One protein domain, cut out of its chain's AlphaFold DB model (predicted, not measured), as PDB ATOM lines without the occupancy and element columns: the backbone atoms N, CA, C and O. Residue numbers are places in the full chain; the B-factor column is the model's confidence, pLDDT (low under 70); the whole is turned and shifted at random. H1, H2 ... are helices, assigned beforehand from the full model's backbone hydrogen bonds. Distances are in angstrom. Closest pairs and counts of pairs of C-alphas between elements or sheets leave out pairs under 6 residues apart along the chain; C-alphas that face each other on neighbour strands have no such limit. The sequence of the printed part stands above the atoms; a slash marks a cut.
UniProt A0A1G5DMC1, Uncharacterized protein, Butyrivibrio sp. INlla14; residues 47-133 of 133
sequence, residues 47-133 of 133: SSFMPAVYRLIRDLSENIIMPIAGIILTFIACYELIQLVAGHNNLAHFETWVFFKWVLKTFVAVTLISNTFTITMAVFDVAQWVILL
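What this domain is: This is residues 47 to 133 of the 133 residues of an uncharacterized protein of Butyrivibrio sp. INlla14 (UniProt A0A1G5DMC1). A long helical hairpin, H1 and H2 side by side, has a third helix, H3, that turns away from H1 beyond the tight H2 to H3 link and sticks out with its residues 122 to 131. The 87 printed residues hold three named helices, H1, H2 and H3 in that order, and no named strand: all helix. The whole is extended, with a radius of gyration of the C-alphas of 19.3 A, and flat, spanning 61 by 31 by 11 A.

Where its parts are: H1, residues 51 to 87, begins with C-alpha 51 at (76.185, 154.024, 116.462), is 51.1 A long and has a kink of 32 degrees near residue 66. H2, residues 96 to 114, is 27.3 A long. H3, residues 116 to 131, is 23.2 A long and ends with C-alpha 131 at (81.238, 138.772, 128.763).

How they stand to each other: H1 and H2 form a helical hairpin and touch, their closest C-alphas, of Ala 77 and Thr 106, being 6.8 A apart. They run opposite ways at a shallow tilt of 13 degrees. H1 and H3 are close but not clearly touching, with the closest C-alphas, of Ser 61 and Phe 117, 7.2 A apart, at a steep tilt of 54 degrees. H2 and H3 meet only through their link. Every O i to N i+4 pair is within hydrogen-bond range in H2 and H3, and 31 of 33 in H1.

The domain as a whole: The C-alphas of Leu 91 and Leu 133, the two farthest apart, are 61.6 A apart. The printed part has no cut and no long link. The model's pLDDT is under 70 at residues 88 to 95 and 133.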
ATOM      1  N   SER A  47      80.171 150.714 118.849       91.06
ATOM      2  CA  SER A  47      79.613 150.958 117.514       91.06
ATOM      3  C   SER A  47      78.259 150.295 117.268       91.06
ATOM      4  O   SER A  47      77.498 150.806 116.451       91.06
ATOM      5  N   SER A  48      77.966 149.181 117.946       90.44
ATOM      6  CA  SER A  48      76.681 148.477 117.868       90.44
ATOM      7  C   SER A  48      75.679 149.015 118.888       90.44
ATOM      8  O   SER A  48      74.509 149.175 118.557       90.44
ATOM      9  N   PHE A  49      76.144 149.331 120.100       90.56
ATOM     10  CA  PHE A  49      75.304 149.805 121.198       90.56
ATOM     11  C   PHE A  49      74.666 151.162 120.888       90.56
ATOM     12  O   PHE A  49      73.457 151.337 121.027       90.56
ATOM     13  N   MET A  50      75.464 152.135 120.428       92.25
ATOM     14  CA  MET A  50      74.941 153.456 120.075       92.25
ATOM     15  C   MET A  50      75.710 154.082 118.897       92.25
ATOM     16  O   MET A  50      76.552 154.967 119.088       92.25
ATOM     17  N   PRO A  51      75.394 153.680 117.647       93.75
ATOM     18  CA  PRO A  51      76.185 154.024 116.462       93.75
ATOM     19  C   PRO A  51      76.349 155.530 116.219       93.75
ATOM     20  O   PRO A  51      77.379 155.974 115.715       93.75
ATOM     21  N   ALA A  52      75.330 156.331 116.549       94.88
ATOM     22  CA  ALA A  52      75.364 157.781 116.361       94.88
ATOM     23  C   ALA A  52      76.365 158.464 117.305       94.88
ATOM     24  O   ALA A  52      77.153 159.299 116.865       94.88
ATOM     25  N   VAL A  53      76.371 158.068 118.580       95.19
ATOM     26  CA  VAL A  53      77.313 158.593 119.577       95.19
ATOM     27  C   VAL A  53      78.724 158.086 119.295       95.19
ATOM     28  O   VAL A  53      79.669 158.865 119.363       95.19
ATOM     29  N   TYR A  54      78.869 156.823 118.887       95.44
ATOM     30  CA  TYR A  54      80.156 156.280 118.454       95.44
ATOM     31  C   TYR A  54      80.776 157.098 117.313       95.44
ATOM     32  O   TYR A  54      81.937 157.491 117.408       95.44
ATOM     33  N   ARG A  55      80.001 157.405 116.262       96.38
ATOM     34  CA  ARG A  55      80.471 158.253 115.154       96.38
ATOM     35  C   ARG A  55      80.868 159.646 115.629       96.38
ATOM     36  O   ARG A  55      81.942 160.102 115.272       96.38
ATOM     37  N   LEU A  56      80.062 160.275 116.484       97.12
ATOM     38  CA  LEU A  56      80.384 161.591 117.043       97.12
ATOM     39  C   LEU A  56      81.722 161.586 117.801       97.12
ATOM     40  O   LEU A  56      82.549 162.474 117.603       97.12
ATOM     41  N   ILE A  57      81.944 160.588 118.662       95.94
ATOM     42  CA  ILE A  57      83.187 160.458 119.437       95.94
ATOM     43  C   ILE A  57      84.372 160.182 118.508       95.94
ATOM     44  O   ILE A  57      85.441 160.765 118.692       95.94
ATOM     45  N   ARG A  58      84.194 159.312 117.511       95.56
ATOM     46  CA  ARG A  58      85.230 159.005 116.525       95.56
ATOM     47  C   ARG A  58      85.620 160.242 115.721       95.56
ATOM     48  O   ARG A  58      86.803 160.557 115.651       95.56
ATOM     49  N   ASP A  59      84.642 160.975 115.202       96.81
ATOM     50  CA  ASP A  59      84.875 162.200 114.437       96.81
ATOM     51  C   ASP A  59      85.595 163.253 115.289       96.81
ATOM     52  O   ASP A  59      86.524 163.904 114.811       96.81
ATOM     53  N   LEU A  60      85.219 163.400 116.563       96.94
ATOM     54  CA  LEU A  60      85.919 164.275 117.507       96.94
ATOM     55  C   LEU A  60      87.372 163.821 117.719       96.94
ATOM     56  O   LEU A  60      88.293 164.642 117.734       96.94
ATOM     57  N   SER A  61      87.584 162.515 117.883       96.06
ATOM     58  CA  SER A  61      88.905 161.934 118.107       96.06
ATOM     59  C   SER A  61      89.832 162.149 116.910       96.06
ATOM     60  O   SER A  61      90.952 162.630 117.082       96.06
ATOM     61  N   GLU A  62      89.350 161.861 115.701       94.94
ATOM     62  CA  GLU A  62      90.142 161.932 114.475       94.94
ATOM     63  C   GLU A  62      90.390 163.382 114.028       94.94
ATOM     64  O   GLU A  62      91.507 163.715 113.635       94.94
ATOM     65  N   ASN A  63      89.393 164.267 114.136       96.25
ATOM     66  CA  ASN A  63      89.486 165.614 113.560       96.25
ATOM     67  C   ASN A  63      89.954 166.694 114.538       96.25
ATOM     68  O   ASN A  63      90.457 167.728 114.103       96.25
ATOM     69  N   ILE A  64      89.772 166.499 115.847       96.38
ATOM     70  CA  ILE A  64      90.091 167.524 116.855       96.38
ATOM     71  C   ILE A  64      91.183 167.029 117.798       96.38
ATOM     72  O   ILE A  64      92.201 167.699 117.967       96.38
ATOM     73  N   ILE A  65      91.007 165.848 118.393       95.88
ATOM     74  CA  ILE A  65      91.948 165.354 119.405       95.88
ATOM     75  C   ILE A  65      93.290 164.975 118.768       95.88
ATOM     76  O   ILE A  65      94.332 165.360 119.297       95.88
ATOM     77  N   MET A  66      93.289 164.276 117.626       96.00
ATOM     78  CA  MET A  66      94.525 163.841 116.964       96.00
ATOM     79  C   MET A  66      95.431 165.025 116.565       96.00
ATOM     80  O   MET A  66      96.610 164.997 116.935       96.00
ATOM     81  N   PRO A  67      94.941 166.104 115.911       96.44
ATOM     82  CA  PRO A  67      95.778 167.270 115.621       96.44
ATOM     83  C   PRO A  67      96.329 167.958 116.875       96.44
ATOM     84  O   PRO A  67      97.510 168.303 116.917       96.44
ATOM     85  N   ILE A  68      95.509 168.123 117.919       96.94
ATOM     86  CA  ILE A  68      95.939 168.752 119.178       96.94
ATOM     87  C   ILE A  68      97.046 167.924 119.842       96.94
ATOM     88  O   ILE A  68      98.072 168.475 120.245       96.94
ATOM     89  N   ALA A  69      96.878 166.601 119.909       96.19
ATOM     90  CA  ALA A  69      97.888 165.698 120.446       96.19
ATOM     91  C   ALA A  69      99.198 165.766 119.643       96.19
ATOM     92  O   ALA A  69     100.277 165.797 120.235       96.19
ATOM     93  N   GLY A  70      99.117 165.872 118.311       95.75
ATOM     94  CA  GLY A  70     100.279 166.059 117.440       95.75
ATOM     95  C   GLY A  70     101.045 167.358 117.717       95.75
ATOM     96  O   GLY A  70     102.276 167.345 117.785       95.75
ATOM     97  N   ILE A  71     100.341 168.471 117.947       96.69
ATOM     98  CA  ILE A  71     100.960 169.764 118.288       96.69
ATOM     99  C   ILE A  71     101.668 169.686 119.646       96.69
ATOM    100  O   ILE A  71     102.825 170.093 119.766       96.69
ATOM    101  N   ILE A  72     101.002 169.127 120.659       96.75
ATOM    102  CA  ILE A  72     101.569 168.965 122.005       96.75
ATOM    103  C   ILE A  72     102.807 168.065 121.959       96.75
ATOM    104  O   ILE A  72     103.847 168.417 122.519       96.75
ATOM    105  N   LEU A  73     102.727 166.934 121.252       96.62
ATOM    106  CA  LEU A  73     103.855 166.023 121.086       96.62
ATOM    107  C   LEU A  73     105.031 166.713 120.395       96.62
ATOM    108  O   LEU A  73     106.168 166.560 120.830       96.62
ATOM    109  N   THR A  74     104.760 167.501 119.353       95.62
ATOM    110  CA  THR A  74     105.791 168.265 118.641       95.62
ATOM    111  C   THR A  74     106.486 169.248 119.579       95.62
ATOM    112  O   THR A  74     107.713 169.321 119.590       95.62
ATOM    113  N   PHE A  75     105.731 169.963 120.416       97.00
ATOM    114  CA  PHE A  75     106.301 170.886 121.395       97.00
ATOM    115  C   PHE A  75     107.222 170.172 122.395       97.00
ATOM    116  O   PHE A  75     108.354 170.606 122.613       97.00
ATOM    117  N   ILE A  76     106.769 169.045 122.953       95.62
ATOM    118  CA  ILE A  76     107.551 168.238 123.899       95.62
ATOM    119  C   ILE A  76     108.809 167.676 123.224       95.62
ATOM    120  O   ILE A  76     109.905 167.799 123.767       95.62
ATOM    121  N   ALA A  77     108.680 167.111 122.022       95.25
ATOM    122  CA  ALA A  77     109.801 166.537 121.283       95.25
ATOM    123  C   ALA A  77     110.862 167.597 120.944       95.25
ATOM    124  O   ALA A  77     112.054 167.347 121.124       95.25
ATOM    125  N   CYS A  78     110.447 168.794 120.516       94.38
ATOM    126  CA  CYS A  78     111.349 169.919 120.262       94.38
ATOM    127  C   CYS A  78     112.069 170.377 121.535       94.38
ATOM    128  O   CYS A  78     113.276 170.613 121.503       94.38
ATOM    129  N   TYR A  79     111.353 170.477 122.656       94.19
ATOM    130  CA  TYR A  79     111.950 170.832 123.942       94.19
ATOM    131  C   TYR A  79     113.026 169.825 124.366       94.19
ATOM    132  O   TYR A  79     114.149 170.213 124.692       94.19
ATOM    133  N   GLU A  80     112.721 168.530 124.295       91.06
ATOM    134  CA  GLU A  80     113.682 167.474 124.615       91.06
ATOM    135  C   GLU A  80     114.889 167.475 123.672       91.06
ATOM    136  O   GLU A  80     116.021 167.289 124.118       91.06
ATOM    137  N   LEU A  81     114.677 167.724 122.376       90.19
ATOM    138  CA  LEU A  81     115.763 167.796 121.403       90.19
ATOM    139  C   LEU A  81     116.729 168.945 121.715       90.19
ATOM    140  O   LEU A  81     117.944 168.749 121.698       90.19
ATOM    141  N   ILE A  82     116.202 170.128 122.045       89.81
ATOM    142  CA  ILE A  82     117.015 171.287 122.436       89.81
ATOM    143  C   ILE A  82     117.856 170.953 123.669       89.81
ATOM    144  O   ILE A  82     119.048 171.250 123.690       89.81
ATOM    145  N   GLN A  83     117.268 170.302 124.676       86.81
ATOM    146  CA  GLN A  83     118.001 169.897 125.877       86.81
ATOM    147  C   GLN A  83     119.129 168.910 125.577       86.81
ATOM    148  O   GLN A  83     120.235 169.073 126.092       86.81
ATOM    149  N   LEU A  84     118.869 167.909 124.732       86.00
ATOM    150  CA  LEU A  84     119.873 166.923 124.341       86.00
ATOM    151  C   LEU A  84     121.068 167.580 123.644       86.00
ATOM    152  O   LEU A  84     122.213 167.264 123.971       86.00
ATOM    153  N   VAL A  85     120.804 168.523 122.734       82.31
ATOM    154  CA  VAL A  85     121.840 169.261 121.996       82.31
ATOM    155  C   VAL A  85     122.584 170.246 122.903       82.31
ATOM    156  O   VAL A  85     123.810 170.310 122.857       82.31
ATOM    157  N   ALA A  86     121.874 170.992 123.754       82.88
ATOM    158  CA  ALA A  86     122.475 171.979 124.652       82.88
ATOM    159  C   ALA A  86     123.342 171.331 125.744       82.88
ATOM    160  O   ALA A  86     124.421 171.837 126.045       82.88
ATOM    161  N   GLY A  87     122.910 170.197 126.306       71.88
ATOM    162  CA  GLY A  87     123.658 169.470 127.337       71.88
ATOM    163  C   GLY A  87     124.926 168.776 126.825       71.88
ATOM    164  O   GLY A  87     125.867 168.597 127.591       71.88
ATOM    165  N   HIS A  88     124.987 168.426 125.534       62.84
ATOM    166  CA  HIS A  88     126.147 167.769 124.907       62.84
ATOM    167  C   HIS A  88     127.082 168.739 124.164       62.84
ATOM    168  O   HIS A  88     127.989 168.311 123.448       62.84
ATOM    169  N   ASN A  89     126.913 170.051 124.351       60.44
ATOM    170  CA  ASN A  89     127.731 171.093 123.730       60.44
ATOM    171  C   ASN A  89     129.109 171.257 124.418       60.44
ATOM    172  O   ASN A  89     129.487 172.347 124.839       60.44
ATOM    173  N   ASN A  90     129.856 170.151 124.550       57.47
ATOM    174  CA  ASN A  90     131.287 170.131 124.888       57.47
ATOM    175  C   ASN A  90     132.119 169.311 123.875       57.47
ATOM    176  O   ASN A  90     133.129 168.723 124.241       57.47
ATOM    177  N   LEU A  91     131.654 169.227 122.618       56.19
ATOM    178  CA  LEU A  91     132.348 168.802 121.378       56.19
ATOM    179  C   LEU A  91     133.285 167.564 121.388       56.19
ATOM    180  O   LEU A  91     133.918 167.297 120.371       56.19
ATOM    181  N   ALA A  92     133.360 166.765 122.454       56.84
ATOM    182  CA  ALA A  92     134.280 165.628 122.555       56.84
ATOM    183  C   ALA A  92     133.576 164.262 122.514       56.84
ATOM    184  O   ALA A  92     134.148 163.295 122.018       56.84
ATOM    185  N   HIS A  93     132.324 164.169 122.978       56.41
ATOM    186  CA  HIS A  93     131.589 162.902 123.062       56.41
ATOM    187  C   HIS A  93     130.104 163.102 122.744       56.41
ATOM    188  O   HIS A  93     129.262 163.190 123.634       56.41
ATOM    189  N   PHE A  94     129.766 163.187 121.457       61.34
ATOM    190  CA  PHE A  94     128.372 163.062 121.038       61.34
ATOM    191  C   PHE A  94     127.998 161.576 121.092       61.34
ATOM    192  O   PHE A  94     128.365 160.807 120.204       61.34
ATOM    193  N   GLU A  95     127.314 161.140 122.151       69.88
ATOM    194  CA  GLU A  95     126.805 159.770 122.231       69.88
ATOM    195  C   GLU A  95     125.657 159.588 121.226       69.88
ATOM    196  O   GLU A  95     124.484 159.797 121.543       69.88
ATOM    197  N   THR A  96     125.974 159.155 120.000       77.12
ATOM    198  CA  THR A  96     124.992 158.846 118.938       77.12
ATOM    199  C   THR A  96     123.861 157.937 119.434       77.12
ATOM    200  O   THR A  96     122.718 158.043 118.990       77.12
ATOM    201  N   TRP A  97     124.161 157.078 120.411       82.94
ATOM    202  CA  TRP A  97     123.197 156.202 121.066       82.94
ATOM    203  C   TRP A  97     122.057 156.947 121.780       82.94
ATOM    204  O   TRP A  97     120.903 156.519 121.723       82.94
ATOM    205  N   VAL A  98     122.340 158.072 122.438       83.00
ATOM    206  CA  VAL A  98     121.319 158.877 123.130       83.00
ATOM    207  C   VAL A  98     120.366 159.513 122.121       83.00
ATOM    208  O   VAL A  98     119.151 159.477 122.315       83.00
ATOM    209  N   PHE A  99     120.904 160.007 121.005       83.81
ATOM    210  CA  PHE A  99     120.105 160.562 119.915       83.81
ATOM    211  C   PHE A  99     119.195 159.503 119.273       83.81
ATOM    212  O   PHE A  99     118.009 159.746 119.065       83.81
ATOM    213  N   PHE A 100     119.709 158.292 119.035       87.88
ATOM    214  CA  PHE A 100     118.908 157.194 118.486       87.88
ATOM    215  C   PHE A 100     117.749 156.787 119.412       87.88
ATOM    216  O   PHE A 100     116.620 156.610 118.951       87.88
ATOM    217  N   LYS A 101     117.985 156.708 120.731       89.31
ATOM    218  CA  LYS A 101     116.918 156.461 121.718       89.31
ATOM    219  C   LYS A 101     115.841 157.545 121.692       89.31
ATOM    220  O   LYS A 101     114.664 157.225 121.843       89.31
ATOM    221  N   TRP A 102     116.223 158.806 121.490       92.12
ATOM    222  CA  TRP A 102     115.264 159.901 121.353       92.12
ATOM    223  C   TRP A 102     114.403 159.747 120.091       92.12
ATOM    224  O   TRP A 102     113.180 159.828 120.188       92.12
ATOM    225  N   VAL A 103     115.007 159.426 118.940       91.38
ATOM    226  CA  VAL A 103     114.262 159.158 117.693       91.38
ATOM    227  C   VAL A 103     113.265 158.013 117.885       91.38
ATOM    228  O   VAL A 103     112.092 158.155 117.540       91.38
ATOM    229  N   LEU A 104     113.702 156.903 118.487       94.31
ATOM    230  CA  LEU A 104     112.833 155.758 118.758       94.31
ATOM    231  C   LEU A 104     111.684 156.126 119.705       94.31
ATOM    232  O   LEU A 104     110.539 155.760 119.449       94.31
ATOM    233  N   LYS A 105     111.965 156.879 120.775       94.62
ATOM    234  CA  LYS A 105     110.940 157.337 121.721       94.62
ATOM    235  C   LYS A 105     109.873 158.184 121.026       94.62
ATOM    236  O   LYS A 105     108.686 157.936 121.218       94.62
ATOM    237  N   THR A 106     110.284 159.139 120.193       95.06
ATOM    238  CA  THR A 106     109.364 160.000 119.435       95.06
ATOM    239  C   THR A 106     108.542 159.185 118.435       95.06
ATOM    240  O   THR A 106     107.334 159.374 118.340       95.06
ATOM    241  N   PHE A 107     109.156 158.218 117.748       95.25
ATOM    242  CA  PHE A 107     108.457 157.313 116.833       95.25
ATOM    243  C   PHE A 107     107.378 156.477 117.538       95.25
ATOM    244  O   PHE A 107     106.238 156.398 117.070       95.25
ATOM    245  N   VAL A 108     107.712 155.885 118.690       96.62
ATOM    246  CA  VAL A 108     106.750 155.125 119.502       96.62
ATOM    247  C   VAL A 108     105.624 156.039 119.990       96.62
ATOM    248  O   VAL A 108     104.461 155.655 119.909       96.62
ATOM    249  N   ALA A 109     105.939 157.260 120.426       96.12
ATOM    250  CA  ALA A 109     104.935 158.222 120.876       96.12
ATOM    251  C   ALA A 109     103.948 158.612 119.761       96.12
ATOM    252  O   ALA A 109     102.739 158.596 119.992       96.12
ATOM    253  N   VAL A 110     104.440 158.886 118.545       96.12
ATOM    254  CA  VAL A 110     103.582 159.138 117.372       96.12
ATOM    255  C   VAL A 110     102.697 157.925 117.095       96.12
ATOM    256  O   VAL A 110     101.486 158.066 116.967       96.12
ATOM    257  N   THR A 111     103.281 156.726 117.072       96.06
ATOM    258  CA  THR A 111     102.548 155.485 116.781       96.06
ATOM    259  C   THR A 111     101.426 155.235 117.788       96.06
ATOM    260  O   THR A 111     100.313 154.892 117.389       96.06
ATOM    261  N   LEU A 112     101.691 155.433 119.083       95.62
ATOM    262  CA  LEU A 112     100.689 155.276 120.137       95.62
ATOM    263  C   LEU A 112      99.566 156.305 120.000       95.62
ATOM    264  O   LEU A 112      98.398 155.924 120.001       95.62
ATOM    265  N   ILE A 113      99.903 157.586 119.818       95.62
ATOM    266  CA  ILE A 113      98.903 158.654 119.700       95.62
ATOM    267  C   ILE A 113      98.021 158.441 118.464       95.62
ATOM    268  O   ILE A 113      96.796 158.500 118.582       95.62
ATOM    269  N   SER A 114      98.613 158.106 117.314       95.00
ATOM    270  CA  SER A 114      97.880 157.817 116.075       95.00
ATOM    271  C   SER A 114      96.946 156.609 116.184       95.00
ATOM    272  O   SER A 114      95.958 156.546 115.460       95.00
ATOM    273  N   ASN A 115      97.223 155.667 117.090       95.69
ATOM    274  CA  ASN A 115      96.409 154.466 117.294       95.69
ATOM    275  C   ASN A 115      95.565 154.504 118.575       95.69
ATOM    276  O   ASN A 115      94.968 153.490 118.927       95.69
ATOM    277  N   THR A 116      95.468 155.648 119.264       94.50
ATOM    278  CA  THR A 116      94.755 155.761 120.551       94.50
ATOM    279  C   THR A 116      93.329 155.220 120.462       94.50
ATOM    280  O   THR A 116      92.931 154.397 121.281       94.50
ATOM    281  N   PHE A 117      92.579 155.624 119.434       94.00
ATOM    282  CA  PHE A 117      91.198 155.182 119.244       94.00
ATOM    283  C   PHE A 117      91.114 153.671 118.987       94.00
ATOM    284  O   PHE A 117      90.312 152.982 119.611       94.00
ATOM    285  N   THR A 118      91.992 153.134 118.136       94.56
ATOM    286  CA  THR A 118      92.097 151.690 117.868       94.56
ATOM    287  C   THR A 118      92.389 150.899 119.142       94.56
ATOM    288  O   THR A 118      91.758 149.875 119.384       94.56
ATOM    289  N   ILE A 119      93.303 151.384 119.987       95.06
ATOM    290  CA  ILE A 119      93.636 150.755 121.272       95.06
ATOM    291  C   ILE A 119      92.423 150.777 122.205       95.06
ATOM    292  O   ILE A 119      92.105 149.761 122.817       95.06
ATOM    293  N   THR A 120      91.718 151.907 122.297       93.50
ATOM    294  CA  THR A 120      90.482 152.000 123.083       93.50
ATOM    295  C   THR A 120      89.444 150.990 122.602       93.50
ATOM    296  O   THR A 120      88.852 150.300 123.428       93.50
ATOM    297  N   MET A 121      89.263 150.837 121.289       94.06
ATOM    298  CA  MET A 121      88.341 149.843 120.734       94.06
ATOM    299  C   MET A 121      88.774 148.405 121.028       94.06
ATOM    300  O   MET A 121      87.936 147.601 121.422       94.06
ATOM    301  N   ALA A 122      90.074 148.107 120.977       93.31
ATOM    302  CA  ALA A 122      90.588 146.788 121.335       93.31
ATOM    303  C   ALA A 122      90.283 146.401 122.798       93.31
ATOM    304  O   ALA A 122      90.067 145.228 123.091       93.31
ATOM    305  N   VAL A 123      90.219 147.365 123.727       92.25
ATOM    306  CA  VAL A 123      89.792 147.099 125.116       92.25
ATOM    307  C   VAL A 123      88.328 146.655 125.169       92.25
ATOM    308  O   VAL A 123      88.003 145.726 125.911       92.25
ATOM    309  N   PHE A 124      87.453 147.275 124.373       91.31
ATOM    310  CA  PHE A 124      86.054 146.853 124.268       91.31
ATOM    311  C   PHE A 124      85.921 145.461 123.643       91.31
ATOM    312  O   PHE A 124      85.111 144.671 124.120       91.31
ATOM    313  N   ASP A 125      86.750 145.131 122.653       90.38
ATOM    314  CA  ASP A 125      86.758 143.800 122.037       90.38
ATOM    315  C   ASP A 125      87.149 142.709 123.054       90.38
ATOM    316  O   ASP A 125      86.509 141.658 123.128       90.38
ATOM    317  N   VAL A 126      88.155 142.970 123.899       91.25
ATOM    318  CA  VAL A 126      88.546 142.051 124.986       91.25
ATOM    319  C   VAL A 126      87.442 141.936 126.039       91.25
ATOM    320  O   VAL A 126      87.159 140.836 126.509       91.25
ATOM    321  N   ALA A 127      86.789 143.044 126.400       88.06
ATOM    322  CA  ALA A 127      85.677 143.022 127.348       88.06
ATOM    323  C   ALA A 127      84.492 142.198 126.818       88.06
ATOM    324  O   ALA A 127      83.931 141.390 127.556       88.06
ATOM    325  N   GLN A 128      84.159 142.338 125.534       86.81
ATOM    326  CA  GLN A 128      83.134 141.527 124.882       86.81
ATOM    327  C   GLN A 128      83.492 140.037 124.915       86.81
ATOM    328  O   GLN A 128      82.627 139.214 125.209       86.81
ATOM    329  N   TRP A 129      84.756 139.685 124.663       86.81
ATOM    330  CA  TRP A 129      85.210 138.298 124.770       86.81
ATOM    331  C   TRP A 129      85.010 137.727 126.180       86.81
ATOM    332  O   TRP A 129      84.582 136.587 126.295       86.81
ATOM    333  N   VAL A 130      85.253 138.508 127.238       86.44
ATOM    334  CA  VAL A 130      85.034 138.066 128.630       86.44
ATOM    335  C   VAL A 130      83.549 137.906 128.969       86.44
ATOM    336  O   VAL A 130      83.197 137.005 129.717       86.44
ATOM    337  N   ILE A 131      82.679 138.778 128.453       82.19
ATOM    338  CA  ILE A 131      81.238 138.772 128.763       82.19
ATOM    339  C   ILE A 131      80.496 137.640 128.038       82.19
ATOM    340  O   ILE A 131      79.504 137.130 128.550       82.19
ATOM    341  N   LEU A 132      80.943 137.279 126.832       72.00
ATOM    342  CA  LEU A 132      80.306 136.255 125.997       72.00
ATOM    343  C   LEU A 132      80.819 134.827 126.263       72.00
ATOM    344  O   LEU A 132      80.407 133.906 125.555       72.00
ATOM    345  N   LEU A 133      81.717 134.653 127.237       62.53
ATOM    346  CA  LEU A 133      82.307 133.377 127.655       62.53
ATOM    347  C   LEU A 133      81.598 132.848 128.907       62.53
ATOM    348  O   LEU A 133      81.309 131.631 128.927       62.53
TER     349      LEU A 133